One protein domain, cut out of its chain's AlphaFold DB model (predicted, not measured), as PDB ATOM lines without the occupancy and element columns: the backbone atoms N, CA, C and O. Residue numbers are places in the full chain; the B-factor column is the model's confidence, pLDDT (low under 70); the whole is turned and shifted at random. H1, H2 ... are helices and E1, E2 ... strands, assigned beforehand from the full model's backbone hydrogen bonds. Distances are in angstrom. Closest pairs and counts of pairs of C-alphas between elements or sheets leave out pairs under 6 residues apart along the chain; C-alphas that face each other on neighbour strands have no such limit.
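What this domain is: This is residues 92 to 156 and 196 to 320 of the 344 residues of the protein "DUF1559 domain-containing protein" of Schlesneria paludicola (UniProt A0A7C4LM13). This loop-rich body has little regular structure: three small antiparallel sheets, E3-E8-E9 toward one end, E5-E4-E7 in the middle, E1-E2-E6 toward the other. Of 190 printed residues, class mixed, only 61 are in nine named strands and five named helices, ordered E1-E2-H1-E3-E4-E5-H2-E6-H3-H4-E7-E8-E9-H5. It is compact, radius of gyration of the C-alphas 17.0 A, spanning 52 by 39 by 29 A.

Where its parts are: E3 is residues 152-156, E8 276-281, running 15.7 A from C-alpha 276 at (-30.250, -25.995, -0.706), and E9 286-290. E5 is 205-207, E4 196-200, E7 262-265, E1 99-102, E2 105-109, E6 220-222. H1 is 138-142, H2 210-213, H3 223-226, H4 243-246, and H5 309-312, ending at (-47.704, -34.113, 1.843).

How they stand to each other: In the hairpin E8 and E9, N 279 and O 287 are within hydrogen-bond range, 2.8 A. H3 is on the sheet E1-E2-E6, its height 5.4 A; its closest C-alphas to E2, Ala 223 and Tyr 107, are 4.6 A apart.

The domain as a whole: Residues 157 to 195 are cut out, with 16.4 A between C-alphas 156 and 196. E2 to H1 is a long link. The pLDDT of 52 printed residues is under 70.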
ATOM      1  N   ALA A  92     -31.934 -35.105  17.540       94.12
ATOM      2  CA  ALA A  92     -31.470 -34.063  18.447       94.12
ATOM      3  C   ALA A  92     -32.452 -33.782  19.597       94.12
ATOM      4  O   ALA A  92     -32.006 -33.602  20.735       94.12
ATOM      5  N   SER A  93     -33.761 -33.751  19.336       91.06
ATOM      6  CA  SER A  93     -34.779 -33.405  20.340       91.06
ATOM      7  C   SER A  93     -35.296 -34.608  21.140       91.06
ATOM      8  O   SER A  93     -35.558 -34.484  22.341       91.06
ATOM      9  N   ARG A  94     -35.422 -35.768  20.493       89.31
ATOM     10  CA  ARG A  94     -36.130 -36.961  20.979       89.31
ATOM     11  C   ARG A  94     -35.262 -38.217  21.024       89.31
ATOM     12  O   ARG A  94     -35.568 -39.122  21.795       89.31
ATOM     13  N   GLY A  95     -34.170 -38.272  20.268       91.19
ATOM     14  CA  GLY A  95     -33.291 -39.439  20.228       91.19
ATOM     15  C   GLY A  95     -33.926 -40.587  19.449       91.19
ATOM     16  O   GLY A  95     -34.282 -40.423  18.286       91.19
ATOM     17  N   GLN A  96     -34.025 -41.763  20.065       90.69
ATOM     18  CA  GLN A  96     -34.559 -42.979  19.449       90.69
ATOM     19  C   GLN A  96     -35.877 -43.402  20.115       90.69
ATOM     20  O   GLN A  96     -36.083 -43.089  21.289       90.69
ATOM     21  N   PRO A  97     -36.747 -44.157  19.427       88.19
ATOM     22  CA  PRO A  97     -37.901 -44.785  20.069       88.19
ATOM     23  C   PRO A  97     -37.480 -45.753  21.187       88.19
ATOM     24  O   PRO A  97     -36.459 -46.441  21.072       88.19
ATOM     25  N   ILE A  98     -38.261 -45.840  22.267       85.50
ATOM     26  CA  ILE A  98     -38.023 -46.832  23.326       85.50
ATOM     27  C   ILE A  98     -38.455 -48.222  22.846       85.50
ATOM     28  O   ILE A  98     -39.477 -48.395  22.185       85.50
ATOM     29  N   LEU A  99     -37.660 -49.236  23.203       87.12
ATOM     30  CA  LEU A  99     -37.934 -50.631  22.878       87.12
ATOM     31  C   LEU A  99     -38.521 -51.383  24.075       87.12
ATOM     32  O   LEU A  99     -37.910 -51.441  25.145       87.12
ATOM     33  N   THR A 100     -39.636 -52.069  23.846       83.81
ATOM     34  CA  THR A 100     -40.273 -52.987  24.794       83.81
ATOM     35  C   THR A 100     -40.138 -54.423  24.296       83.81
ATOM     36  O   THR A 100     -40.346 -54.728  23.123       83.81
ATOM     37  N   ARG A 101     -39.778 -55.353  25.187       86.19
ATOM     38  CA  ARG A 101     -39.656 -56.779  24.851       86.19
ATOM     39  C   ARG A 101     -40.912 -57.535  25.268       86.19
ATOM     40  O   ARG A 101     -41.235 -57.576  26.453       86.19
ATOM     41  N   VAL A 102     -41.542 -58.224  24.319       82.06
ATOM     42  CA  VAL A 102     -42.655 -59.148  24.580       82.06
ATOM     43  C   VAL A 102     -42.262 -60.529  24.063       82.06
ATOM     44  O   VAL A 102     -42.104 -60.757  22.863       82.06
ATOM     45  N   GLY A 103     -42.026 -61.461  24.988       85.31
ATOM     46  CA  GLY A 103     -41.427 -62.753  24.655       85.31
ATOM     47  C   GLY A 103     -40.044 -62.585  24.010       85.31
ATOM     48  O   GLY A 103     -39.133 -62.017  24.613       85.31
ATOM     49  N   ASN A 104     -39.890 -63.077  22.777       83.69
ATOM     50  CA  ASN A 104     -38.635 -63.011  22.018       83.69
ATOM     51  C   ASN A 104     -38.586 -61.875  20.986       83.69
ATOM     52  O   ASN A 104     -37.580 -61.756  20.290       83.69
ATOM     53  N   VAL A 105     -39.636 -61.060  20.878       81.31
ATOM     54  CA  VAL A 105     -39.734 -59.985  19.884       81.31
ATOM     55  C   VAL A 105     -39.587 -58.631  20.580       81.31
ATOM     56  O   VAL A 105     -40.087 -58.427  21.691       81.31
ATOM     57  N   LEU A 106     -38.843 -57.730  19.942       86.44
ATOM     58  CA  LEU A 106     -38.737 -56.329  20.333       86.44
ATOM     59  C   LEU A 106     -39.796 -55.523  19.589       86.44
ATOM     60  O   LEU A 106     -39.985 -55.708  18.387       86.44
ATOM     61  N   TYR A 107     -40.439 -54.617  20.306       83.38
ATOM     62  CA  TYR A 107     -41.458 -53.714  19.801       83.38
ATOM     63  C   TYR A 107     -41.074 -52.275  20.126       83.38
ATOM     64  O   TYR A 107     -40.450 -52.025  21.156       83.38
ATOM     65  N   VAL A 108     -41.464 -51.352  19.259       84.56
ATOM     66  CA  VAL A 108     -41.683 -49.953  19.617       84.56
ATOM     67  C   VAL A 108     -43.125 -49.856  20.072       84.56
ATOM     68  O   VAL A 108     -44.025 -50.314  19.371       84.56
ATOM     69  N   ASP A 109     -43.319 -49.321  21.263       77.88
ATOM     70  CA  ASP A 109     -44.647 -49.031  21.778       77.88
ATOM     71  C   ASP A 109     -44.947 -47.565  21.472       77.88
ATOM     72  O   ASP A 109     -44.212 -46.693  21.939       77.88
ATOM     73  N   THR A 110     -45.929 -47.303  20.607       72.44
ATOM     74  CA  THR A 110     -46.275 -45.927  20.213       72.44
ATOM     75  C   THR A 110     -47.111 -45.223  21.275       72.44
ATOM     76  O   THR A 110     -47.133 -44.000  21.282       72.44
ATOM     77  N   ASP A 111     -47.725 -45.997  22.176       69.94
ATOM     78  CA  ASP A 111     -48.403 -45.537  23.387       69.94
ATOM     79  C   ASP A 111     -48.241 -46.593  24.509       69.94
ATOM     80  O   ASP A 111     -49.062 -47.503  24.673       69.94
ATOM     81  N   PRO A 112     -47.157 -46.513  25.295       61.09
ATOM     82  CA  PRO A 112     -46.921 -47.409  26.419       61.09
ATOM     83  C   PRO A 112     -47.706 -47.037  27.690       61.09
ATOM     84  O   PRO A 112     -47.610 -47.777  28.677       61.09
ATOM     85  N   PHE A 113     -48.420 -45.904  27.723       61.72
ATOM     86  CA  PHE A 113     -49.100 -45.396  28.926       61.72
ATOM     87  C   PHE A 113     -50.620 -45.521  28.892       61.72
ATOM     88  O   PHE A 113     -51.259 -45.192  29.898       61.72
ATOM     89  N   ARG A 114     -51.165 -46.102  27.821       61.28
ATOM     90  CA  ARG A 114     -52.564 -46.490  27.689       61.28
ATOM     91  C   ARG A 114     -53.183 -47.024  28.977       61.28
ATOM     92  O   ARG A 114     -52.720 -48.011  29.569       61.28
ATOM     93  N   ASP A 115     -54.289 -46.417  29.398       55.25
ATOM     94  CA  ASP A 115     -55.058 -46.962  30.506       55.25
ATOM     95  C   ASP A 115     -55.858 -48.214  30.093       55.25
ATOM     96  O   ASP A 115     -56.150 -48.485  28.927       55.25
ATOM     97  N   ALA A 116     -56.247 -49.022  31.084       54.59
ATOM     98  CA  ALA A 116     -57.048 -50.225  30.846       54.59
ATOM     99  C   ALA A 116     -58.481 -49.929  30.344       54.59
ATOM    100  O   ALA A 116     -59.206 -50.867  30.008       54.59
ATOM    101  N   ALA A 117     -58.909 -48.661  30.338       56.41
ATOM    102  CA  ALA A 117     -60.201 -48.223  29.824       56.41
ATOM    103  C   ALA A 117     -60.142 -47.841  28.332       56.41
ATOM    104  O   ALA A 117     -61.200 -47.620  27.741       56.41
ATOM    105  N   GLY A 118     -58.950 -47.834  27.718       52.78
ATOM    106  CA  GLY A 118     -58.758 -47.425  26.329       52.78
ATOM    107  C   GLY A 118     -59.028 -45.940  26.119       52.78
ATOM    108  O   GLY A 118     -59.475 -45.565  25.037       52.78
ATOM    109  N   VAL A 119     -58.844 -45.135  27.167       53.00
ATOM    110  CA  VAL A 119     -58.881 -43.681  27.077       53.00
ATOM    111  C   VAL A 119     -57.443 -43.208  26.935       53.00
ATOM    112  O   VAL A 119     -56.609 -43.555  27.765       53.00
ATOM    113  N   ASP A 120     -57.208 -42.443  25.878       52.69
ATOM    114  CA  ASP A 120     -56.019 -41.635  25.598       52.69
ATOM    115  C   ASP A 120     -55.567 -40.898  26.875       52.69
ATOM    116  O   ASP A 120     -56.343 -40.125  27.460       52.69
ATOM    117  N   VAL A 121     -54.370 -41.197  27.390       51.12
ATOM    118  CA  VAL A 121     -53.845 -40.597  28.624       51.12
ATOM    119  C   VAL A 121     -52.543 -39.868  28.334       51.12
ATOM    120  O   VAL A 121     -51.475 -40.346  28.698       51.12
ATOM    121  N   GLN A 122     -52.646 -38.627  27.859       48.84
ATOM    122  CA  GLN A 122     -51.586 -37.615  27.929       48.84
ATOM    123  C   GLN A 122     -50.179 -38.198  27.673       48.84
ATOM    124  O   GLN A 122     -49.341 -38.270  28.590       48.84
ATOM    125  N   GLY A 123     -49.931 -38.627  26.438       52.59
ATOM    126  CA  GLY A 123     -48.623 -39.110  25.988       52.59
ATOM    127  C   GLY A 123     -48.686 -40.197  24.927       52.59
ATOM    128  O   GLY A 123     -47.870 -41.119  24.955       52.59
ATOM    129  N   ASP A 124     -49.663 -40.093  24.036       56.69
ATOM    130  CA  ASP A 124     -50.193 -41.210  23.254       56.69
ATOM    131  C   ASP A 124     -49.595 -41.291  21.836       56.69
ATOM    132  O   ASP A 124     -50.016 -42.064  20.974       56.69
ATOM    133  N   ASP A 125     -48.550 -40.503  21.583       69.38
ATOM    134  CA  ASP A 125     -47.823 -40.516  20.326       69.38
ATOM    135  C   ASP A 125     -46.309 -40.629  20.536       69.38
ATOM    136  O   ASP A 125     -45.750 -40.496  21.632       69.38
ATOM    137  N   MET A 126     -45.585 -40.874  19.447       75.88
ATOM    138  CA  MET A 126     -44.128 -40.919  19.509       75.88
ATOM    139  C   MET A 126     -43.514 -39.550  19.829       75.88
ATOM    140  O   MET A 126     -42.327 -39.495  20.171       75.88
ATOM    141  N   LYS A 127     -44.279 -38.451  19.715       78.31
ATOM    142  CA  LYS A 127     -43.809 -37.115  20.068       78.31
ATOM    143  C   LYS A 127     -43.752 -36.933  21.588       78.31
ATOM    144  O   LYS A 127     -42.976 -36.096  22.045       78.31
ATOM    145  N   ASP A 128     -44.404 -37.728  22.426       78.25
ATOM    146  CA  ASP A 128     -44.136 -37.611  23.861       78.25
ATOM    147  C   ASP A 128     -42.674 -38.007  24.190       78.25
ATOM    148  O   ASP A 128     -42.150 -39.059  23.814       78.25
ATOM    149  N   LEU A 129     -41.994 -37.159  24.970       79.44
ATOM    150  CA  LEU A 129     -40.677 -37.438  25.545       79.44
ATOM    151  C   LEU A 129     -40.637 -38.718  26.394       79.44
ATOM    152  O   LEU A 129     -39.545 -39.239  26.623       79.44
ATOM    153  N   LYS A 130     -41.779 -39.208  26.889       78.25
ATOM    154  CA  LYS A 130     -41.869 -40.473  27.629       78.25
ATOM    155  C   LYS A 130     -41.717 -41.711  26.733       78.25
ATOM    156  O   LYS A 130     -41.343 -42.759  27.257       78.25
ATOM    157  N   ASN A 131     -41.946 -41.586  25.423       79.25
ATOM    158  CA  ASN A 131     -41.954 -42.703  24.464       79.25
ATOM    159  C   ASN A 131     -40.630 -42.838  23.693       79.25
ATOM    160  O   ASN A 131     -40.418 -43.758  22.898       79.25
ATOM    161  N   VAL A 132     -39.687 -41.941  23.976       85.50
ATOM    162  CA  VAL A 132     -38.384 -41.857  23.320       85.50
ATOM    163  C   VAL A 132     -37.250 -41.796  24.344       85.50
ATOM    164  O   VAL A 132     -37.449 -41.498  25.519       85.50
ATOM    165  N   THR A 133     -36.018 -42.058  23.914       88.44
ATOM    166  CA  THR A 133     -34.837 -42.018  24.795       88.44
ATOM    167  C   THR A 133     -34.518 -40.613  25.316       88.44
ATOM    168  O   THR A 133     -33.733 -40.467  26.257       88.44
ATOM    169  N   GLY A 134     -35.115 -39.581  24.715       88.06
ATOM    170  CA  GLY A 134     -34.885 -38.176  25.020       88.06
ATOM    171  C   GLY A 134     -33.771 -37.560  24.164       88.06
ATOM    172  O   GLY A 134     -33.233 -38.226  23.280       88.06
ATOM    173  N   PRO A 135     -33.417 -36.284  24.415       89.25
ATOM    174  CA  PRO A 135     -32.452 -35.551  23.599       89.25
ATOM    175  C   PRO A 135     -31.126 -36.296  23.435       89.25
ATOM    176  O   PRO A 135     -30.623 -36.881  24.397       89.25
ATOM    177  N   LEU A 136     -30.547 -36.210  22.235       92.00
ATOM    178  CA  LEU A 136     -29.336 -36.937  21.853       92.00
ATOM    179  C   LEU A 136     -28.202 -36.744  22.861       92.00
ATOM    180  O   LEU A 136     -27.773 -35.619  23.139       92.00
ATOM    181  N   THR A 137     -27.660 -37.846  23.374       92.50
ATOM    182  CA  THR A 137     -26.522 -37.806  24.289       92.50
ATOM    183  C   THR A 137     -25.242 -38.282  23.611       92.50
ATOM    184  O   THR A 137     -25.254 -39.057  22.658       92.50
ATOM    185  N   ARG A 138     -24.087 -37.890  24.164       91.69
ATOM    186  CA  ARG A 138     -22.786 -38.427  23.723       91.69
ATOM    187  C   ARG A 138     -22.717 -39.953  23.811       91.69
ATOM    188  O   ARG A 138     -22.044 -40.569  23.003       91.69
ATOM    189  N   ARG A 139     -23.426 -40.556  24.772       91.69
ATOM    190  CA  ARG A 139     -23.490 -42.014  24.916       91.69
ATOM    191  C   ARG A 139     -24.227 -42.662  23.745       91.69
ATOM    192  O   ARG A 139     -23.841 -43.752  23.346       91.69
ATOM    193  N   ASP A 140     -25.266 -42.018  23.225       91.75
ATOM    194  CA  ASP A 140     -26.003 -42.536  22.069       91.75
ATOM    195  C   ASP A 140     -25.133 -42.474  20.815       91.75
ATOM    196  O   ASP A 140     -25.086 -43.436  20.059       91.75
ATOM    197  N   LEU A 141     -24.370 -41.387  20.654       93.00
ATOM    198  CA  LEU A 141     -23.400 -41.231  19.568       93.00
ATOM    199  C   LEU A 141     -22.268 -42.266  19.637       93.00
ATOM    200  O   LEU A 141     -21.938 -42.871  18.624       93.00
ATOM    201  N   ASP A 142     -21.697 -42.493  20.824       91.81
ATOM    202  CA  ASP A 142     -20.602 -43.455  21.021       91.81
ATOM    203  C   ASP A 142     -21.048 -44.913  20.789       91.81
ATOM    204  O   ASP A 142     -20.224 -45.758  20.444       91.81
ATOM    205  N   ASN A 143     -22.337 -45.216  20.990       89.62
ATOM    206  CA  ASN A 143     -22.924 -46.543  20.768       89.62
ATOM    207  C   ASN A 143     -23.651 -46.671  19.417       89.62
ATOM    208  O   ASN A 143     -24.318 -47.682  19.189       89.62
ATOM    209  N   SER A 144     -23.593 -45.654  18.555       91.94
ATOM    210  CA  SER A 144     -24.299 -45.671  17.276       91.94
ATOM    211  C   SER A 144     -23.539 -46.475  16.221       91.94
ATOM    212  O   SER A 144     -22.321 -46.374  16.096       91.94
ATOM    213  N   ASP A 145     -24.292 -47.205  15.399       91.88
ATOM    214  CA  ASP A 145     -23.801 -47.853  14.180       91.88
ATOM    215  C   ASP A 145     -23.678 -46.851  13.013       91.88
ATOM    216  O   ASP A 145     -23.055 -47.136  11.987       91.88
ATOM    217  N   VAL A 146     -24.289 -45.670  13.150       93.38
ATOM    218  CA  VAL A 146     -24.272 -44.588  12.165       93.38
ATOM    219  C   VAL A 146     -23.122 -43.634  12.503       93.38
ATOM    220  O   VAL A 146     -23.035 -43.154  13.635       93.38
ATOM    221  N   PRO A 147     -22.241 -43.293  11.543       94.94
ATOM    222  CA  PRO A 147     -21.193 -42.308  11.778       94.94
ATOM    223  C   PRO A 147     -21.776 -40.981  12.265       94.94
ATOM    224  O   PRO A 147     -22.731 -40.470  11.686       94.94
ATOM    225  N   THR A 148     -21.168 -40.372  13.282       96.06
ATOM    226  CA  THR A 148     -21.625 -39.088  13.846       96.06
ATOM    227  C   THR A 148     -21.640 -37.951  12.822       96.06
ATOM    228  O   THR A 148     -22.465 -37.046  12.921       96.06
ATOM    229  N   SER A 149     -20.805 -38.040  11.783       96.25
ATOM    230  CA  SER A 149     -20.826 -37.154  10.616       96.25
ATOM    231  C   SER A 149     -22.107 -37.240   9.789       96.25
ATOM    232  O   SER A 149     -22.302 -36.427   8.897       96.25
ATOM    233  N   ASN A 150     -22.945 -38.252  10.004       96.62
ATOM    234  CA  ASN A 150     -24.165 -38.498   9.241       96.62
ATOM    235  C   ASN A 150     -25.431 -38.315  10.078       96.62
ATOM    236  O   ASN A 150     -26.522 -38.371   9.522       96.62
ATOM    237  N   ILE A 151     -25.308 -38.131  11.393       96.88
ATOM    238  CA  ILE A 151     -26.453 -37.955  12.288       96.88
ATOM    239  C   ILE A 151     -26.824 -36.468  12.279       96.88
ATOM    240  O   ILE A 151     -26.049 -35.661  12.807       96.88
ATOM    241  N   PRO A 152     -27.972 -36.079  11.694       96.44
ATOM    242  CA  PRO A 152     -28.355 -34.676  11.615       96.44
ATOM    243  C   PRO A 152     -28.764 -34.130  12.980       96.44
ATOM    244  O   PRO A 152     -29.351 -34.841  13.796       96.44
ATOM    245  N   MET A 153     -28.510 -32.841  13.206       95.44
ATOM    246  CA  MET A 153     -28.898 -32.117  14.416       95.44
ATOM    247  C   MET A 153     -29.818 -30.929  14.143       95.44
ATOM    248  O   MET A 153     -30.884 -30.851  14.743       95.44
ATOM    249  N   LEU A 154     -29.408 -29.989  13.287       95.38
ATOM    250  CA  LEU A 154     -30.126 -28.732  13.033       95.38
ATOM    251  C   LEU A 154     -30.133 -28.441  11.535       95.38
ATOM    252  O   LEU A 154     -29.069 -28.490  10.924       95.38
ATOM    253  N   GLY A 155     -31.288 -28.092  10.977       95.75
ATOM    254  CA  GLY A 155     -31.439 -27.635   9.594       95.75
ATOM    255  C   GLY A 155     -32.225 -26.330   9.521       95.75
ATOM    256  O   GLY A 155     -32.855 -25.917  10.500       95.75
ATOM    257  N   ASP A 156     -32.167 -25.643   8.381       95.44
ATOM    258  CA  ASP A 156     -32.958 -24.429   8.176       95.44
ATOM    259  C   ASP A 156     -34.455 -24.764   8.217       95.44
ATOM    260  O   ASP A 156     -34.919 -25.614   7.462       95.44
ATOM    261  N   GLY A 196     -40.600 -36.759  13.294       88.06
ATOM    262  CA  GLY A 196     -40.110 -38.083  13.672       88.06
ATOM    263  C   GLY A 196     -40.444 -39.190  12.677       88.06
ATOM    264  O   GLY A 196     -40.614 -38.924  11.490       88.06
ATOM    265  N   PRO A 197     -40.464 -40.459  13.121       87.88
ATOM    266  CA  PRO A 197     -40.766 -41.594  12.259       87.88
ATOM    267  C   PRO A 197     -42.167 -41.507  11.644       87.88
ATOM    268  O   PRO A 197     -43.169 -41.437  12.352       87.88
ATOM    269  N   ALA A 198     -42.222 -41.585  10.320       85.81
ATOM    270  CA  ALA A 198     -43.437 -41.513   9.529       85.81
ATOM    271  C   ALA A 198     -43.444 -42.590   8.441       85.81
ATOM    272  O   ALA A 198     -42.395 -43.104   8.042       85.81
ATOM    273  N   ARG A 199     -44.639 -42.922   7.958       81.50
ATOM    274  CA  ARG A 199     -44.886 -43.823   6.832       81.50
ATOM    275  C   ARG A 199     -45.686 -43.117   5.751       81.50
ATOM    276  O   ARG A 199     -46.367 -42.124   5.996       81.50
ATOM    277  N   TRP A 200     -45.661 -43.692   4.562       78.19
ATOM    278  CA  TRP A 200     -46.568 -43.307   3.493       78.19
ATOM    279  C   TRP A 200     -47.877 -44.107   3.569       78.19
ATOM    280  O   TRP A 200     -47.857 -45.336   3.663       78.19
ATOM    281  N   LEU A 201     -49.013 -43.409   3.533       74.19
ATOM    282  CA  LEU A 201     -50.347 -43.983   3.335       74.19
ATOM    283  C   LEU A 201     -50.741 -43.968   1.855       74.19
ATOM    284  O   LEU A 201     -49.912 -43.811   0.985       74.19
ATOM    285  N   THR A 202     -52.011 -44.160   1.505       70.12
ATOM    286  CA  THR A 202     -52.427 -44.128   0.090       70.12
ATOM    287  C   THR A 202     -52.090 -42.792  -0.594       70.12
ATOM    288  O   THR A 202     -51.732 -42.783  -1.772       70.12
ATOM    289  N   ASP A 203     -52.201 -41.679   0.130       71.62
ATOM    290  CA  ASP A 203     -52.213 -40.330  -0.436       71.62
ATOM    291  C   ASP A 203     -51.507 -39.263   0.412       71.62
ATOM    292  O   ASP A 203     -51.559 -38.099   0.034       71.62
ATOM    293  N   ARG A 204     -50.880 -39.631   1.537       76.88
ATOM    294  CA  ARG A 204     -50.208 -38.687   2.441       76.88
ATOM    295  C   ARG A 204     -49.126 -39.350   3.285       76.88
ATOM    296  O   ARG A 204     -49.120 -40.570   3.455       76.88
ATOM    297  N   ILE A 205     -48.274 -38.525   3.887       81.62
ATOM    298  CA  ILE A 205     -47.390 -38.936   4.983       81.62
ATOM    299  C   ILE A 205     -48.184 -38.955   6.284       81.62
ATOM    300  O   ILE A 205     -48.971 -38.051   6.561       81.62
ATOM    301  N   GLU A 206     -47.968 -39.996   7.073       79.94
ATOM    302  CA  GLU A 206     -48.587 -40.190   8.375       79.94
ATOM    303  C   GLU A 206     -47.515 -40.557   9.398       79.94
ATOM    304  O   GLU A 206     -46.678 -41.431   9.155       79.94
ATOM    305  N   LEU A 207     -47.544 -39.887  10.546       81.19
ATOM    306  CA  LEU A 207     -46.643 -40.178  11.654       81.19
ATOM    307  C   LEU A 207     -46.989 -41.528  12.269       81.19
ATOM    308  O   LEU A 207     -48.127 -41.979  12.230       81.19
ATOM    309  N   ILE A 208     -46.012 -42.211  12.845       77.25
ATOM    310  CA  ILE A 208     -46.309 -43.445  13.568       77.25
ATOM    311  C   ILE A 208     -46.872 -43.075  14.957       77.25
ATOM    312  O   ILE A 208     -46.129 -42.622  15.821       77.25
ATOM    313  N   GLU A 209     -48.181 -43.262  15.158       71.88
ATOM    314  CA  GLU A 209     -48.927 -42.942  16.395       71.88
ATOM    315  C   GLU A 209     -49.861 -44.104  16.806       71.88
ATOM    316  O   GLU A 209     -49.993 -45.075  16.051       71.88
ATOM    317  N   GLU A 210     -50.489 -44.046  17.990       58.09
ATOM    318  CA  GLU A 210     -51.336 -45.134  18.522       58.09
ATOM    319  C   GLU A 210     -52.439 -45.576  17.544       58.09
ATOM    320  O   GLU A 210     -52.572 -46.772  17.237       58.09
ATOM    321  N   ASP A 211     -53.178 -44.616  16.986       51.91
ATOM    322  CA  ASP A 211     -54.316 -44.862  16.090       51.91
ATOM    323  C   ASP A 211     -53.918 -45.626  14.813       51.91
ATOM    324  O   ASP A 211     -54.727 -46.336  14.194       51.91
ATOM    325  N   ASN A 212     -52.626 -45.599  14.473       52.59
ATOM    326  CA  ASN A 212     -52.069 -46.187  13.259       52.59
ATOM    327  C   ASN A 212     -51.813 -47.698  13.359       52.59
ATOM    328  O   ASN A 212     -51.428 -48.321  12.356       52.59
ATOM    329  N   THR A 213     -52.122 -48.293  14.522       49.97
ATOM    330  CA  THR A 213     -52.166 -49.746  14.783       49.97
ATOM    331  C   THR A 213     -53.541 -50.390  14.526       49.97
ATOM    332  O   THR A 213     -53.705 -51.602  14.693       49.97
ATOM    333  N   GLY A 214     -54.522 -49.619  14.038       46.91
ATOM    334  CA  GLY A 214     -55.816 -50.134  13.566       46.91
ATOM    335  C   GLY A 214     -56.905 -50.198  14.639       46.91
ATOM    336  O   GLY A 214     -57.728 -51.115  14.619       46.91
ATOM    337  N   GLY A 215     -56.907 -49.255  15.590       44.22
ATOM    338  CA  GLY A 215     -57.912 -49.171  16.662       44.22
ATOM    339  C   GLY A 215     -57.963 -50.405  17.574       44.22
ATOM    340  O   GLY A 215     -58.948 -50.634  18.280       44.22
ATOM    341  N   GLY A 216     -56.927 -51.245  17.521       51.16
ATOM    342  CA  GLY A 216     -56.768 -52.407  18.379       51.16
ATOM    343  C   GLY A 216     -56.334 -52.004  19.787       51.16
ATOM    344  O   GLY A 216     -55.910 -50.883  20.049       51.16
ATOM    345  N   THR A 217     -56.400 -52.943  20.725       56.09
ATOM    346  CA  THR A 217     -55.863 -52.763  22.087       56.09
ATOM    347  C   THR A 217     -54.333 -52.889  22.152       56.09
ATOM    348  O   THR A 217     -53.804 -53.187  23.218       56.09
ATOM    349  N   ASP A 218     -53.635 -52.819  21.015       64.56
ATOM    350  CA  ASP A 218     -52.206 -53.119  20.907       64.56
ATOM    351  C   ASP A 218     -51.487 -52.078  20.036       64.56
ATOM    352  O   ASP A 218     -51.439 -52.206  18.814       64.56
ATOM    353  N   SER A 219     -50.911 -51.082  20.705       71.00
ATOM    354  CA  SER A 219     -50.090 -49.973  20.193       71.00
ATOM    355  C   SER A 219     -48.672 -50.393  19.762       71.00
ATOM    356  O   SER A 219     -47.851 -49.576  19.348       71.00
ATOM    357  N   ARG A 220     -48.328 -51.683  19.866       77.06
ATOM    358  CA  ARG A 220     -46.952 -52.147  19.661       77.06
ATOM    359  C   ARG A 220     -46.678 -52.487  18.205       77.06
ATOM    360  O   ARG A 220     -47.304 -53.376  17.626       77.06
ATOM    361  N   VAL A 221     -45.641 -51.868  17.653       78.56
ATOM    362  CA  VAL A 221     -45.091 -52.130  16.318       78.56
ATOM    363  C   VAL A 221     -43.789 -52.922  16.444       78.56
ATOM    364  O   VAL A 221     -42.903 -52.507  17.190       78.56
ATOM    365  N   PRO A 222     -43.602 -54.062  15.747       81.12
ATOM    366  CA  PRO A 222     -42.329 -54.779  15.778       81.12
ATOM    367  C   PRO A 222     -41.160 -53.858  15.413       81.12
ATOM    368  O   PRO A 222     -41.167 -53.226  14.360       81.12
ATOM    369  N   ALA A 223     -40.115 -53.820  16.241       84.12
ATOM    370  CA  ALA A 223     -38.989 -52.898  16.064       84.12
ATOM    371  C   ALA A 223     -38.267 -53.079  14.716       84.12
ATOM    372  O   ALA A 223     -37.708 -52.132  14.173       84.12
ATOM    373  N   LYS A 224     -38.320 -54.290  14.144       81.38
ATOM    374  CA  LYS A 224     -37.783 -54.584  12.810       81.38
ATOM    375  C   LYS A 224     -38.485 -53.789  11.697       81.38
ATOM    376  O   LYS A 224     -37.814 -53.426  10.744       81.38
ATOM    377  N   ALA A 225     -39.770 -53.452  11.843       79.38
ATOM    378  CA  ALA A 225     -40.513 -52.678  10.843       79.38
ATOM    379  C   ALA A 225     -39.985 -51.241  10.674       79.38
ATOM    380  O   ALA A 225     -40.130 -50.646   9.613       79.38
ATOM    381  N   PHE A 226     -39.319 -50.700  11.696       83.50
ATOM    382  CA  PHE A 226     -38.682 -49.382  11.652       83.50
ATOM    383  C   PHE A 226     -37.297 -49.399  11.006       83.50
ATOM    384  O   PHE A 226     -36.677 -48.343  10.883       83.50
ATOM    385  N   ILE A 227     -36.772 -50.575  10.650       83.56
ATOM    386  CA  ILE A 227     -35.458 -50.725  10.037       83.56
ATOM    387  C   ILE A 227     -35.656 -51.123   8.576       83.56
ATOM    388  O   ILE A 227     -35.921 -52.293   8.299       83.56
ATOM    389  N   PRO A 228     -35.455 -50.184   7.644       78.88
ATOM    390  CA  PRO A 228     -35.471 -50.498   6.231       78.88
ATOM    391  C   PRO A 228     -34.387 -51.518   5.852       78.88
ATOM    392  O   PRO A 228     -33.241 -51.437   6.324       78.88
ATOM    393  N   ASP A 229     -34.734 -52.464   4.976       76.31
ATOM    394  CA  ASP A 229     -33.786 -53.441   4.423       76.31
ATOM    395  C   ASP A 229     -32.752 -52.743   3.527       76.31
ATOM    396  O   ASP A 229     -31.569 -53.082   3.544       76.31
ATOM    397  N   ASN A 230     -33.188 -51.712   2.801       79.56
ATOM    398  CA  ASN A 230     -32.349 -50.819   2.006       79.56
ATOM    399  C   ASN A 230     -32.785 -49.364   2.230       79.56
ATOM    400  O   ASN A 230     -33.757 -49.115   2.925       79.56
ATOM    401  N   TYR A 231     -32.080 -48.388   1.667       84.44
ATOM    402  CA  TYR A 231     -32.564 -47.005   1.618       84.44
ATOM    403  C   TYR A 231     -32.629 -46.557   0.154       84.44
ATOM    404  O   TYR A 231     -31.743 -46.952  -0.613       84.44
ATOM    405  N   PRO A 232     -33.640 -45.761  -0.239       86.38
ATOM    406  CA  PRO A 232     -33.719 -45.167  -1.571       86.38
ATOM    407  C   PRO A 232     -32.451 -44.401  -1.953       86.38
ATOM    408  O   PRO A 232     -31.861 -43.701  -1.126       86.38
ATOM    409  N   ASN A 233     -32.032 -44.510  -3.215       88.94
ATOM    410  CA  ASN A 233     -30.899 -43.730  -3.716       88.94
ATOM    411  C   ASN A 233     -31.353 -42.337  -4.157       88.94
ATOM    412  O   ASN A 233     -32.459 -42.174  -4.664       88.94
ATOM    413  N   VAL A 234     -30.470 -41.340  -4.062       92.00
ATOM    414  CA  VAL A 234     -30.772 -39.993  -4.569       92.00
ATOM    415  C   VAL A 234     -31.107 -40.040  -6.063       92.00
ATOM    416  O   VAL A 234     -30.352 -40.599  -6.863       92.00
ATOM    417  N   GLY A 235     -32.225 -39.420  -6.437       89.31
ATOM    418  CA  GLY A 235     -32.787 -39.409  -7.786       89.31
ATOM    419  C   GLY A 235     -33.660 -40.623  -8.123       89.31
ATOM    420  O   GLY A 235     -34.210 -40.686  -9.223       89.31
ATOM    421  N   GLU A 236     -33.790 -41.597  -7.220       87.81
ATOM    422  CA  GLU A 236     -34.746 -42.690  -7.378       87.81
ATOM    423  C   GLU A 236     -36.171 -42.175  -7.149       87.81
ATOM    424  O   GLU A 236     -36.437 -41.503  -6.156       87.81
ATOM    425  N   ILE A 237     -37.091 -42.503  -8.059       86.12
ATOM    426  CA  ILE A 237     -38.516 -42.197  -7.898       86.12
ATOM    427  C   ILE A 237     -39.188 -43.368  -7.190       86.12
ATOM    428  O   ILE A 237     -39.338 -44.446  -7.771       86.12
ATOM    429  N   ILE A 238     -39.624 -43.149  -5.955       82.44
ATOM    430  CA  ILE A 238     -40.349 -44.142  -5.166       82.44
ATOM    431  C   ILE A 238     -41.840 -44.013  -5.476       82.44
ATOM    432  O   ILE A 238     -42.405 -42.922  -5.505       82.44
ATOM    433  N   THR A 239     -42.486 -45.145  -5.753       75.94
ATOM    434  CA  THR A 239     -43.909 -45.207  -6.111       75.94
ATOM    435  C   THR A 239     -44.681 -46.065  -5.111       75.94
ATOM    436  O   THR A 239     -44.169 -47.132  -4.743       75.94
ATOM    437  N   PRO A 240     -45.922 -45.691  -4.740       70.94
ATOM    438  CA  PRO A 240     -46.731 -46.476  -3.809       70.94
ATOM    439  C   PRO A 240     -46.946 -47.906  -4.324       70.94
ATOM    440  O   PRO A 240     -47.285 -48.099  -5.494       70.94
ATOM    441  N   GLY A 241     -46.713 -48.920  -3.484       60.25
ATOM    442  CA  GLY A 241     -46.859 -50.338  -3.860       60.25
ATOM    443  C   GLY A 241     -45.835 -50.867  -4.882       60.25
ATOM    444  O   GLY A 241     -45.957 -52.008  -5.326       60.25
ATOM    445  N   GLY A 242     -44.845 -50.051  -5.265       57.56
ATOM    446  CA  GLY A 242     -43.711 -50.427  -6.114       57.56
ATOM    447  C   GLY A 242     -42.460 -50.702  -5.279       57.56
ATOM    448  O   GLY A 242     -42.493 -51.537  -4.376       57.56
ATOM    449  N   ASN A 243     -41.370 -49.973  -5.540       55.97
ATOM    450  CA  ASN A 243     -40.095 -50.122  -4.818       55.97
ATOM    451  C   ASN A 243     -40.195 -49.854  -3.303       55.97
ATOM    452  O   ASN A 243     -39.334 -50.309  -2.568       55.97
ATOM    453  N   ASP A 244     -41.257 -49.207  -2.817       53.66
ATOM    454  CA  ASP A 244     -41.579 -49.080  -1.383       53.66
ATOM    455  C   ASP A 244     -41.665 -50.462  -0.678       53.66
ATOM    456  O   ASP A 244     -41.195 -50.656   0.442       53.66
ATOM    457  N   THR A 245     -42.137 -51.492  -1.396       49.59
ATOM    458  CA  THR A 245     -42.291 -52.871  -0.880       49.59
ATOM    459  C   THR A 245     -40.991 -53.680  -0.806       49.59
ATOM    460  O   THR A 245     -40.976 -54.758  -0.222       49.59
ATOM    461  N   THR A 246     -39.890 -53.197  -1.394       44.72
ATOM    462  CA  THR A 246     -38.582 -53.896  -1.393       44.72
ATOM    463  C   THR A 246     -37.634 -53.372  -0.308       44.72
ATOM    464  O   THR A 246     -36.452 -53.720  -0.270       44.72
ATOM    465  N   VAL A 247     -38.154 -52.484   0.542       45.97
ATOM    466  CA  VAL A 247     -37.385 -51.645   1.460       45.97
ATOM    467  C   VAL A 247     -37.976 -51.692   2.879       45.97
ATOM    468  O   VAL A 247     -37.227 -51.544   3.839       45.97
ATOM    469  N   GLY A 248     -39.270 -51.998   3.039       42.75
ATOM    470  CA  GLY A 248     -39.897 -52.335   4.320       42.75
ATOM    471  C   GLY A 248     -40.054 -53.845   4.497       42.75
ATOM    472  O   GLY A 248     -40.652 -54.521   3.664       42.75
ATOM    473  N   THR A 249     -39.532 -54.394   5.593       41.72
ATOM    474  CA  THR A 249     -39.812 -55.779   5.988       41.72
ATOM    475  C   THR A 249     -41.321 -55.965   6.128       41.72
ATOM    476  O   THR A 249     -41.932 -55.257   6.924       41.72
ATOM    477  N   GLU A 250     -41.908 -56.910   5.389       39.62
ATOM    478  CA  GLU A 250     -43.320 -57.295   5.494       39.62
ATOM    479  C   GLU A 250     -43.713 -57.552   6.963       39.62
ATOM    480  O   GLU A 250     -43.512 -58.643   7.499       39.62
ATOM    481  N   TYR A 251     -44.294 -56.556   7.633       43.47
ATOM    482  CA  TYR A 251     -44.990 -56.744   8.900       43.47
ATOM    483  C   TYR A 251     -46.438 -56.301   8.724       43.47
ATOM    484  O   TYR A 251     -46.768 -55.121   8.616       43.47
ATOM    485  N   PHE A 252     -47.291 -57.317   8.638       40.38
ATOM    486  CA  PHE A 252     -48.737 -57.205   8.573       40.38
ATOM    487  C   PHE A 252     -49.279 -56.789   9.939       40.38
ATOM    488  O   PHE A 252     -49.133 -57.540  10.906       40.38
ATOM    489  N   TYR A 253     -49.986 -55.660  10.004       38.16
ATOM    490  CA  TYR A 253     -51.006 -55.503  11.031       38.16
ATOM    491  C   TYR A 253     -52.253 -56.285  10.630       38.16
ATOM    492  O   TYR A 253     -52.674 -56.300   9.469       38.16
ATOM    493  N   ALA A 254     -52.833 -56.987  11.602       34.34
ATOM    494  CA  ALA A 254     -54.102 -57.667  11.418       34.34
ATOM    495  C   ALA A 254     -55.165 -56.629  11.019       34.34
ATOM    496  O   ALA A 254     -55.414 -55.686  11.758       34.34
ATOM    497  N   SER A 255     -55.784 -56.849   9.854       36.16
ATOM    498  CA  SER A 255     -56.668 -55.948   9.088       36.16
ATOM    499  C   SER A 255     -55.954 -54.969   8.133       36.16
ATOM    500  O   SER A 255     -55.881 -53.767   8.331       36.16
ATOM    501  N   ASN A 256     -55.504 -55.517   7.001       39.78
ATOM    502  CA  ASN A 256     -55.384 -54.829   5.706       39.78
ATOM    503  C   ASN A 256     -54.397 -53.647   5.560       39.78
ATOM    504  O   ASN A 256     -54.410 -53.038   4.494       39.78
ATOM    505  N   ASN A 257     -53.519 -53.356   6.528       48.91
ATOM    506  CA  ASN A 257     -52.470 -52.335   6.382       48.91
ATOM    507  C   ASN A 257     -51.069 -52.952   6.546       48.91
ATOM    508  O   ASN A 257     -50.629 -53.268   7.653       48.91
ATOM    509  N   THR A 258     -50.365 -53.141   5.429       56.47
ATOM    510  CA  THR A 258     -48.920 -53.406   5.429       56.47
ATOM    511  C   THR A 258     -48.213 -52.121   5.848       56.47
ATOM    512  O   THR A 258     -48.454 -51.076   5.246       56.47
ATOM    513  N   LEU A 259     -47.349 -52.180   6.864       62.06
ATOM    514  CA  LEU A 259     -46.457 -51.061   7.158       62.06
ATOM    515  C   LEU A 259     -45.480 -50.895   5.990       62.06
ATOM    516  O   LEU A 259     -44.670 -51.786   5.740       62.06
ATOM    517  N   GLY A 260     -45.610 -49.793   5.249       68.12
ATOM    518  CA  GLY A 260     -44.656 -49.394   4.214       68.12
ATOM    519  C   GLY A 260     -43.325 -48.928   4.807       68.12
ATOM    520  O   GLY A 260     -43.043 -49.127   5.990       68.12
ATOM    521  N   LEU A 261     -42.501 -48.285   3.983       79.00
ATOM    522  CA  LEU A 261     -41.234 -47.700   4.406       79.00
ATOM    523  C   LEU A 261     -41.428 -46.664   5.532       79.00
ATOM    524  O   LEU A 261     -42.178 -45.700   5.374       79.00
ATOM    525  N   ILE A 262     -40.720 -46.859   6.653       84.56
ATOM    526  CA  ILE A 262     -40.687 -45.918   7.781       84.56
ATOM    527  C   ILE A 262     -39.369 -45.139   7.757       84.56
ATOM    528  O   ILE A 262     -38.289 -45.727   7.864       84.56
ATOM    529  N   LEU A 263     -39.462 -43.814   7.653       88.88
ATOM    530  CA  LEU A 263     -38.330 -42.881   7.657       88.88
ATOM    531  C   LEU A 263     -38.632 -41.688   8.564       88.88
ATOM    532  O   LEU A 263     -39.770 -41.464   8.957       88.88
ATOM    533  N   GLN A 264     -37.605 -40.921   8.902       91.62
ATOM    534  CA  GLN A 264     -37.750 -39.620   9.551       91.62
ATOM    535  C   GLN A 264     -38.471 -38.643   8.621       91.62
ATOM    536  O   GLN A 264     -38.078 -38.493   7.464       91.62
ATOM    537  N   ASP A 265     -39.476 -37.945   9.137       91.00
ATOM    538  CA  ASP A 265     -40.116 -36.838   8.446       91.00
ATOM    539  C   ASP A 265     -39.180 -35.622   8.412       91.00
ATOM    540  O   ASP A 265     -38.828 -35.043   9.443       91.00
ATOM    541  N   THR A 266     -38.732 -35.252   7.213       92.94
ATOM    542  CA  THR A 266     -37.815 -34.134   6.970       92.94
ATOM    543  C   THR A 266     -38.501 -32.853   6.500       92.94
ATOM    544  O   THR A 266     -37.801 -31.896   6.162       92.94
ATOM    545  N   ARG A 267     -39.840 -32.789   6.523       91.56
ATOM    546  CA  ARG A 267     -40.611 -31.621   6.056       91.56
ATOM    547  C   ARG A 267     -40.372 -30.360   6.880       91.56
ATOM    548  O   ARG A 267     -40.511 -29.263   6.359       91.56
ATOM    549  N   ASP A 268     -39.896 -30.489   8.110       92.94
ATOM    550  CA  ASP A 268     -39.566 -29.337   8.956       92.94
ATOM    551  C   ASP A 268     -38.262 -28.628   8.552       92.94
ATOM    552  O   ASP A 268     -37.886 -27.611   9.148       92.94
ATOM    553  N   TRP A 269     -37.572 -29.129   7.520       95.25
ATOM    554  CA  TRP A 269     -36.432 -28.478   6.882       95.25
ATOM    555  C   TRP A 269     -36.760 -27.955   5.493       95.25
ATOM    556  O   TRP A 269     -37.501 -28.573   4.733       95.25
ATOM    557  N   TYR A 270     -36.140 -26.829   5.135       94.88
ATOM    558  CA  TYR A 270     -36.454 -26.144   3.888       94.88
ATOM    559  C   TYR A 270     -35.237 -25.554   3.183       94.88
ATOM    560  O   TYR A 270     -34.299 -25.034   3.793       94.88
ATOM    561  N   ALA A 271     -35.270 -25.605   1.858       95.31
ATOM    562  CA  ALA A 271     -34.157 -25.328   0.969       95.31
ATOM    563  C   ALA A 271     -33.984 -23.824   0.651       95.31
ATOM    564  O   ALA A 271     -33.897 -23.405  -0.510       95.31
ATOM    565  N   TRP A 272     -33.899 -22.980   1.690       94.31
ATOM    566  CA  TRP A 272     -33.826 -21.512   1.571       94.31
ATOM    567  C   TRP A 272     -32.646 -20.998   0.735       94.31
ATOM    568  O   TRP A 272     -32.702 -19.904   0.164       94.31
ATOM    569  N   HIS A 273     -31.562 -21.765   0.637       94.38
ATOM    570  CA  HIS A 273     -30.309 -21.334   0.028       94.38
ATOM    571  C   HIS A 273     -30.224 -21.682  -1.459       94.38
ATOM    572  O   HIS A 273     -29.277 -22.324  -1.902       94.38
ATOM    573  N   ARG A 274     -31.185 -21.186  -2.254       92.25
ATOM    574  CA  ARG A 274     -31.283 -21.440  -3.708       92.25
ATOM    575  C   ARG A 274     -31.469 -22.933  -4.027       92.25
ATOM    576  O   ARG A 274     -30.731 -23.474  -4.847       92.25
ATOM    577  N   GLY A 275     -32.441 -23.572  -3.372       93.00
ATOM    578  CA  GLY A 275     -32.683 -25.013  -3.510       93.00
ATOM    579  C   GLY A 275     -31.695 -25.851  -2.699       93.00
ATOM    580  O   GLY A 275     -31.369 -26.972  -3.073       93.00
ATOM    581  N   GLN A 276     -31.161 -25.292  -1.608       95.19
ATOM    582  CA  GLN A 276     -30.250 -25.995  -0.706       95.19
ATOM    583  C   GLN A 276     -30.617 -25.747   0.757       95.19
ATOM    584  O   GLN A 276     -30.994 -24.631   1.121       95.19
ATOM    585  N   CYS A 277     -30.445 -26.770   1.594       95.25
ATOM    586  CA  CYS A 277     -30.541 -26.687   3.052       95.25
ATOM    587  C   CYS A 277     -29.215 -27.138   3.665       95.25
ATOM    588  O   CYS A 277     -28.669 -28.174   3.272       95.25
ATOM    589  N   ASN A 278     -28.686 -26.365   4.612       94.94
ATOM    590  CA  ASN A 278     -27.475 -26.745   5.331       94.94
ATOM    591  C   ASN A 278     -27.852 -27.380   6.663       94.94
ATOM    592  O   ASN A 278     -28.576 -26.786   7.457       94.94
ATOM    593  N   VAL A 279     -27.316 -28.569   6.919       96.19
ATOM    594  CA  VAL A 279     -27.614 -29.338   8.122       96.19
ATOM    595  C   VAL A 279     -26.346 -29.540   8.934       96.19
ATOM    596  O   VAL A 279     -25.334 -30.029   8.427       96.19
ATOM    597  N   LEU A 280     -26.410 -29.153  10.204       96.50
ATOM    598  CA  LEU A 280     -25.394 -29.444  11.207       96.50
ATOM    599  C   LEU A 280     -25.468 -30.920  11.592       96.50
ATOM    600  O   LEU A 280     -26.543 -31.412  11.929       96.50
ATOM    601  N   MET A 281     -24.325 -31.595  11.604       97.69
ATOM    602  CA  MET A 281     -24.179 -32.994  12.003       97.69
ATOM    603  C   MET A 281     -23.653 -33.114  13.435       97.69
ATOM    604  O   MET A 281     -23.091 -32.166  13.990       97.69
ATOM    605  N   ALA A 282     -23.798 -34.296  14.034       96.31
ATOM    606  CA  ALA A 282     -23.422 -34.546  15.425       96.31
ATOM    607  C   ALA A 282     -21.917 -34.416  15.724       96.31
ATOM    608  O   ALA A 282     -21.534 -34.182  16.870       96.31
ATOM    609  N   ASP A 283     -21.055 -34.531  14.713       95.38
ATOM    610  CA  ASP A 283     -19.612 -34.277  14.830       95.38
ATOM    611  C   ASP A 283     -19.223 -32.794  14.669       95.38
ATOM    612  O   ASP A 283     -18.048 -32.443  14.789       95.38
ATOM    613  N   GLY A 284     -20.198 -31.917  14.410       94.19
ATOM    614  CA  GLY A 284     -19.997 -30.495  14.147       94.19
ATOM    615  C   GLY A 284     -19.695 -30.154  12.686       94.19
ATOM    616  O   GLY A 284     -19.513 -28.975  12.371       94.19
ATOM    617  N   SER A 285     -19.642 -31.141  11.787       96.62
ATOM    618  CA  SER A 285     -19.592 -30.888  10.346       96.62
ATOM    619  C   SER A 285     -20.934 -30.357   9.834       96.62
ATOM    620  O   SER A 285     -21.975 -30.506  10.474       96.62
ATOM    621  N   VAL A 286     -20.911 -29.704   8.673       96.19
ATOM    622  CA  VAL A 286     -22.116 -29.231   7.984       96.19
ATOM    623  C   VAL A 286     -22.178 -29.908   6.629       96.19
ATOM    624  O   VAL A 286     -21.182 -29.918   5.899       96.19
ATOM    625  N   LYS A 287     -23.344 -30.450   6.287       95.88
ATOM    626  CA  LYS A 287     -23.613 -30.990   4.953       95.88
ATOM    627  C   LYS A 287     -24.743 -30.227   4.298       95.88
ATOM    628  O   LYS A 287     -25.634 -29.716   4.970       95.88
ATOM    629  N   THR A 288     -24.694 -30.167   2.978       94.88
ATOM    630  CA  THR A 288     -25.693 -29.477   2.174       94.88
ATOM    631  C   THR A 288     -26.561 -30.510   1.478       94.88
ATOM    632  O   THR A 288     -26.053 -31.328   0.715       94.88
ATOM    633  N   MET A 289     -27.861 -30.452   1.736       94.31
ATOM    634  CA  MET A 289     -28.876 -31.191   0.994       94.31
ATOM    635  C   MET A 289     -29.401 -30.311  -0.139       94.31
ATOM    636  O   MET A 289     -29.428 -29.084  -0.010       94.31
ATOM    637  N   ILE A 290     -29.773 -30.929  -1.258       95.19
ATOM    638  CA  ILE A 290     -30.183 -30.231  -2.478       95.19
ATOM    639  C   ILE A 290     -31.611 -30.645  -2.803       95.19
ATOM    640  O   ILE A 290     -31.864 -31.830  -2.996       95.19
ATOM    641  N   ASP A 291     -32.491 -29.656  -2.901       93.94
ATOM    642  CA  ASP A 291     -33.828 -29.809  -3.464       93.94
ATOM    643  C   ASP A 291     -33.678 -29.914  -4.987       93.94
ATOM    644  O   ASP A 291     -33.138 -29.019  -5.654       93.94
ATOM    645  N   ARG A 292     -34.052 -31.070  -5.525       91.00
ATOM    646  CA  ARG A 292     -33.835 -31.440  -6.928       91.00
ATOM    647  C   ARG A 292     -35.041 -31.088  -7.780       91.00
ATOM    648  O   ARG A 292     -34.872 -30.820  -8.974       91.00
ATOM    649  N   ASN A 293     -36.227 -31.094  -7.181       88.81
ATOM    650  CA  ASN A 293     -37.494 -30.939  -7.881       88.81
ATOM    651  C   ASN A 293     -38.059 -29.499  -7.788       88.81
ATOM    652  O   ASN A 293     -38.891 -29.111  -8.613       88.81
ATOM    653  N   GLY A 294     -37.535 -28.680  -6.871       89.56
ATOM    654  CA  GLY A 294     -37.849 -27.265  -6.698       89.56
ATOM    655  C   GLY A 294     -39.047 -26.965  -5.791       89.56
ATOM    656  O   GLY A 294     -39.560 -25.842  -5.857       89.56
ATOM    657  N   ASP A 295     -39.533 -27.924  -5.000       88.06
ATOM    658  CA  ASP A 295     -40.650 -27.737  -4.059       88.06
ATOM    659  C   ASP A 295     -40.233 -27.074  -2.729       88.06
ATOM    660  O   ASP A 295     -41.071 -26.543  -1.988       88.06
ATOM    661  N   GLY A 296     -38.924 -27.003  -2.481       91.31
ATOM    662  CA  GLY A 296     -38.292 -26.425  -1.305       91.31
ATOM    663  C   GLY A 296     -38.175 -27.369  -0.109       91.31
ATOM    664  O   GLY A 296     -37.458 -27.029   0.833       91.31
ATOM    665  N   PHE A 297     -38.816 -28.531  -0.138       92.50
ATOM    666  CA  PHE A 297     -38.656 -29.593   0.846       92.50
ATOM    667  C   PHE A 297     -37.606 -30.603   0.366       92.50
ATOM    668  O   PHE A 297     -36.994 -30.444  -0.685       92.50
ATOM    669  N   LEU A 298     -37.286 -31.580   1.216       93.19
ATOM    670  CA  LEU A 298     -36.225 -32.551   0.955       93.19
ATOM    671  C   LEU A 298     -36.736 -33.948   1.269       93.19
ATOM    672  O   LEU A 298     -36.775 -34.344   2.433       93.19
ATOM    673  N   ASN A 299     -37.160 -34.676   0.239       91.75
ATOM    674  CA  ASN A 299     -37.779 -35.983   0.406       91.75
ATOM    675  C   ASN A 299     -36.717 -37.065   0.718       91.75
ATOM    676  O   ASN A 299     -35.808 -37.286  -0.090       91.75
ATOM    677  N   PRO A 300     -36.811 -37.793   1.849       91.38
ATOM    678  CA  PRO A 300     -35.859 -38.843   2.210       91.38
ATOM    679  C   PRO A 300     -36.110 -40.164   1.464       91.38
ATOM    680  O   PRO A 300     -35.362 -41.125   1.649       91.38
ATOM    681  N   GLY A 301     -37.163 -40.226   0.642       88.12
ATOM    682  CA  GLY A 301     -37.544 -41.399  -0.141       88.12
ATOM    683  C   GLY A 301     -38.975 -41.888   0.093       88.12
ATOM    684  O   GLY A 301     -39.270 -43.048  -0.186       88.12
ATOM    685  N   PHE A 302     -39.875 -41.038   0.593       86.25
ATOM    686  CA  PHE A 302     -41.302 -41.340   0.615       86.25
ATOM    687  C   PHE A 302     -41.875 -41.346  -0.811       86.25
ATOM    688  O   PHE A 302     -41.519 -40.481  -1.617       86.25
ATOM    689  N   PRO A 303     -42.800 -42.264  -1.139       80.81
ATOM    690  CA  PRO A 303     -43.449 -42.321  -2.445       80.81
ATOM    691  C   PRO A 303     -44.537 -41.248  -2.630       80.81
ATOM    692  O   PRO A 303     -45.684 -41.558  -2.952       80.81
ATOM    693  N   ALA A 304     -44.155 -39.976  -2.484       76.50
ATOM    694  CA  ALA A 304     -45.000 -38.789  -2.611       76.50
ATOM    695  C   ALA A 304     -45.426 -38.484  -4.059       76.50
ATOM    696  O   ALA A 304     -45.157 -37.427  -4.616       76.50
ATOM    697  N   GLY A 305     -46.050 -39.462  -4.717       63.84
ATOM    698  CA  GLY A 305     -46.501 -39.372  -6.107       63.84
ATOM    699  C   GLY A 305     -47.981 -39.024  -6.282       63.84
ATOM    700  O   GLY A 305     -48.407 -38.843  -7.423       63.84
ATOM    701  N   ALA A 306     -48.767 -38.985  -5.200       57.97
ATOM    702  CA  ALA A 306     -50.229 -38.894  -5.266       57.97
ATOM    703  C   ALA A 306     -50.855 -37.684  -4.556       57.97
ATOM    704  O   ALA A 306     -51.985 -37.341  -4.912       57.97
ATOM    705  N   GLY A 307     -50.181 -37.035  -3.606       56.31
ATOM    706  CA  GLY A 307     -50.723 -35.829  -2.987       56.31
ATOM    707  C   GLY A 307     -50.034 -34.556  -3.459       56.31
ATOM    708  O   GLY A 307     -49.514 -34.458  -4.574       56.31
ATOM    709  N   THR A 308     -50.189 -33.506  -2.666       63.59
ATOM    710  CA  THR A 308     -49.857 -32.127  -3.032       63.59
ATOM    711  C   THR A 308     -48.911 -31.531  -2.002       63.59
ATOM    712  O   THR A 308     -48.910 -31.964  -0.856       63.59
ATOM    713  N   ILE A 309     -48.199 -30.452  -2.342       64.25
ATOM    714  CA  ILE A 309     -47.402 -29.690  -1.357       64.25
ATOM    715  C   ILE A 309     -48.252 -29.304  -0.128       64.25
ATOM    716  O   ILE A 309     -47.750 -29.265   0.988       64.25
ATOM    717  N   ALA A 310     -49.555 -29.064  -0.318       61.50
ATOM    718  CA  ALA A 310     -50.478 -28.705   0.757       61.50
ATOM    719  C   ALA A 310     -50.893 -29.879   1.665       61.50
ATOM    720  O   ALA A 310     -51.407 -29.627   2.748       61.50
ATOM    721  N   THR A 311     -50.717 -31.132   1.237       60.09
ATOM    722  CA  THR A 311     -51.093 -32.333   2.008       60.09
ATOM    723  C   THR A 311     -49.876 -33.124   2.485       60.09
ATOM    724  O   THR A 311     -49.876 -33.642   3.597       60.09
ATOM    725  N   ASP A 312     -48.818 -33.176   1.673       62.84
ATOM    726  CA  ASP A 312     -47.704 -34.113   1.843       62.84
ATOM    727  C   ASP A 312     -46.370 -33.403   2.046       62.84
ATOM    728  O   ASP A 312     -45.375 -34.063   2.321       62.84
ATOM    729  N   GLY A 313     -46.314 -32.080   1.871       73.00
ATOM    730  CA  GLY A 313     -45.075 -31.300   1.807       73.00
ATOM    731  C   GLY A 313     -44.283 -31.515   0.511       73.00
ATOM    732  O   GLY A 313     -43.902 -30.540  -0.125       73.00
ATOM    733  N   TYR A 314     -44.103 -32.759   0.063       85.88
ATOM    734  CA  TYR A 314     -43.334 -33.093  -1.141       85.88
ATOM    735  C   TYR A 314     -44.178 -33.048  -2.423       85.88
ATOM    736  O   TYR A 314     -45.338 -33.459  -2.447       85.88
ATOM    737  N   ALA A 315     -43.580 -32.587  -3.520       82.56
ATOM    738  CA  ALA A 315     -44.207 -32.537  -4.839       82.56
ATOM    739  C   ALA A 315     -43.991 -33.811  -5.672       82.56
ATOM    740  O   ALA A 315     -44.655 -33.995  -6.697       82.56
ATOM    741  N   SER A 316     -43.037 -34.663  -5.285       84.38
ATOM    742  CA  SER A 316     -42.756 -35.919  -5.980       84.38
ATOM    743  C   SER A 316     -42.131 -36.975  -5.068       84.38
ATOM    744  O   SER A 316     -41.534 -36.668  -4.037       84.38
ATOM    745  N   GLY A 317     -42.203 -38.237  -5.499       85.38
ATOM    746  CA  GLY A 317     -41.513 -39.357  -4.858       85.38
ATOM    747  C   GLY A 317     -40.011 -39.447  -5.161       85.38
ATOM    748  O   GLY A 317     -39.432 -40.506  -4.938       85.38
ATOM    749  N   GLU A 318     -39.384 -38.408  -5.732       89.44
ATOM    750  CA  GLU A 318     -37.930 -38.392  -5.944       89.44
ATOM    751  C   GLU A 318     -37.211 -38.342  -4.594       89.44
ATOM    752  O   GLU A 318     -37.438 -37.433  -3.807       89.44
ATOM    753  N   CYS A 319     -36.333 -39.308  -4.323       91.25
ATOM    754  CA  CYS A 319     -35.456 -39.258  -3.160       91.25
ATOM    755  C   CYS A 319     -34.370 -38.190  -3.364       91.25
ATOM    756  O   CYS A 319     -33.623 -38.212  -4.346       91.25
ATOM    757  N   GLU A 320     -34.248 -37.270  -2.417       94.06
ATOM    758  CA  GLU A 320     -33.335 -36.124  -2.472       94.06
ATOM    759  C   GLU A 320     -32.233 -36.207  -1.415       94.06
ATOM    760  O   GLU A 320     -31.177 -35.586  -1.563       94.06
TER     761      GLU A 320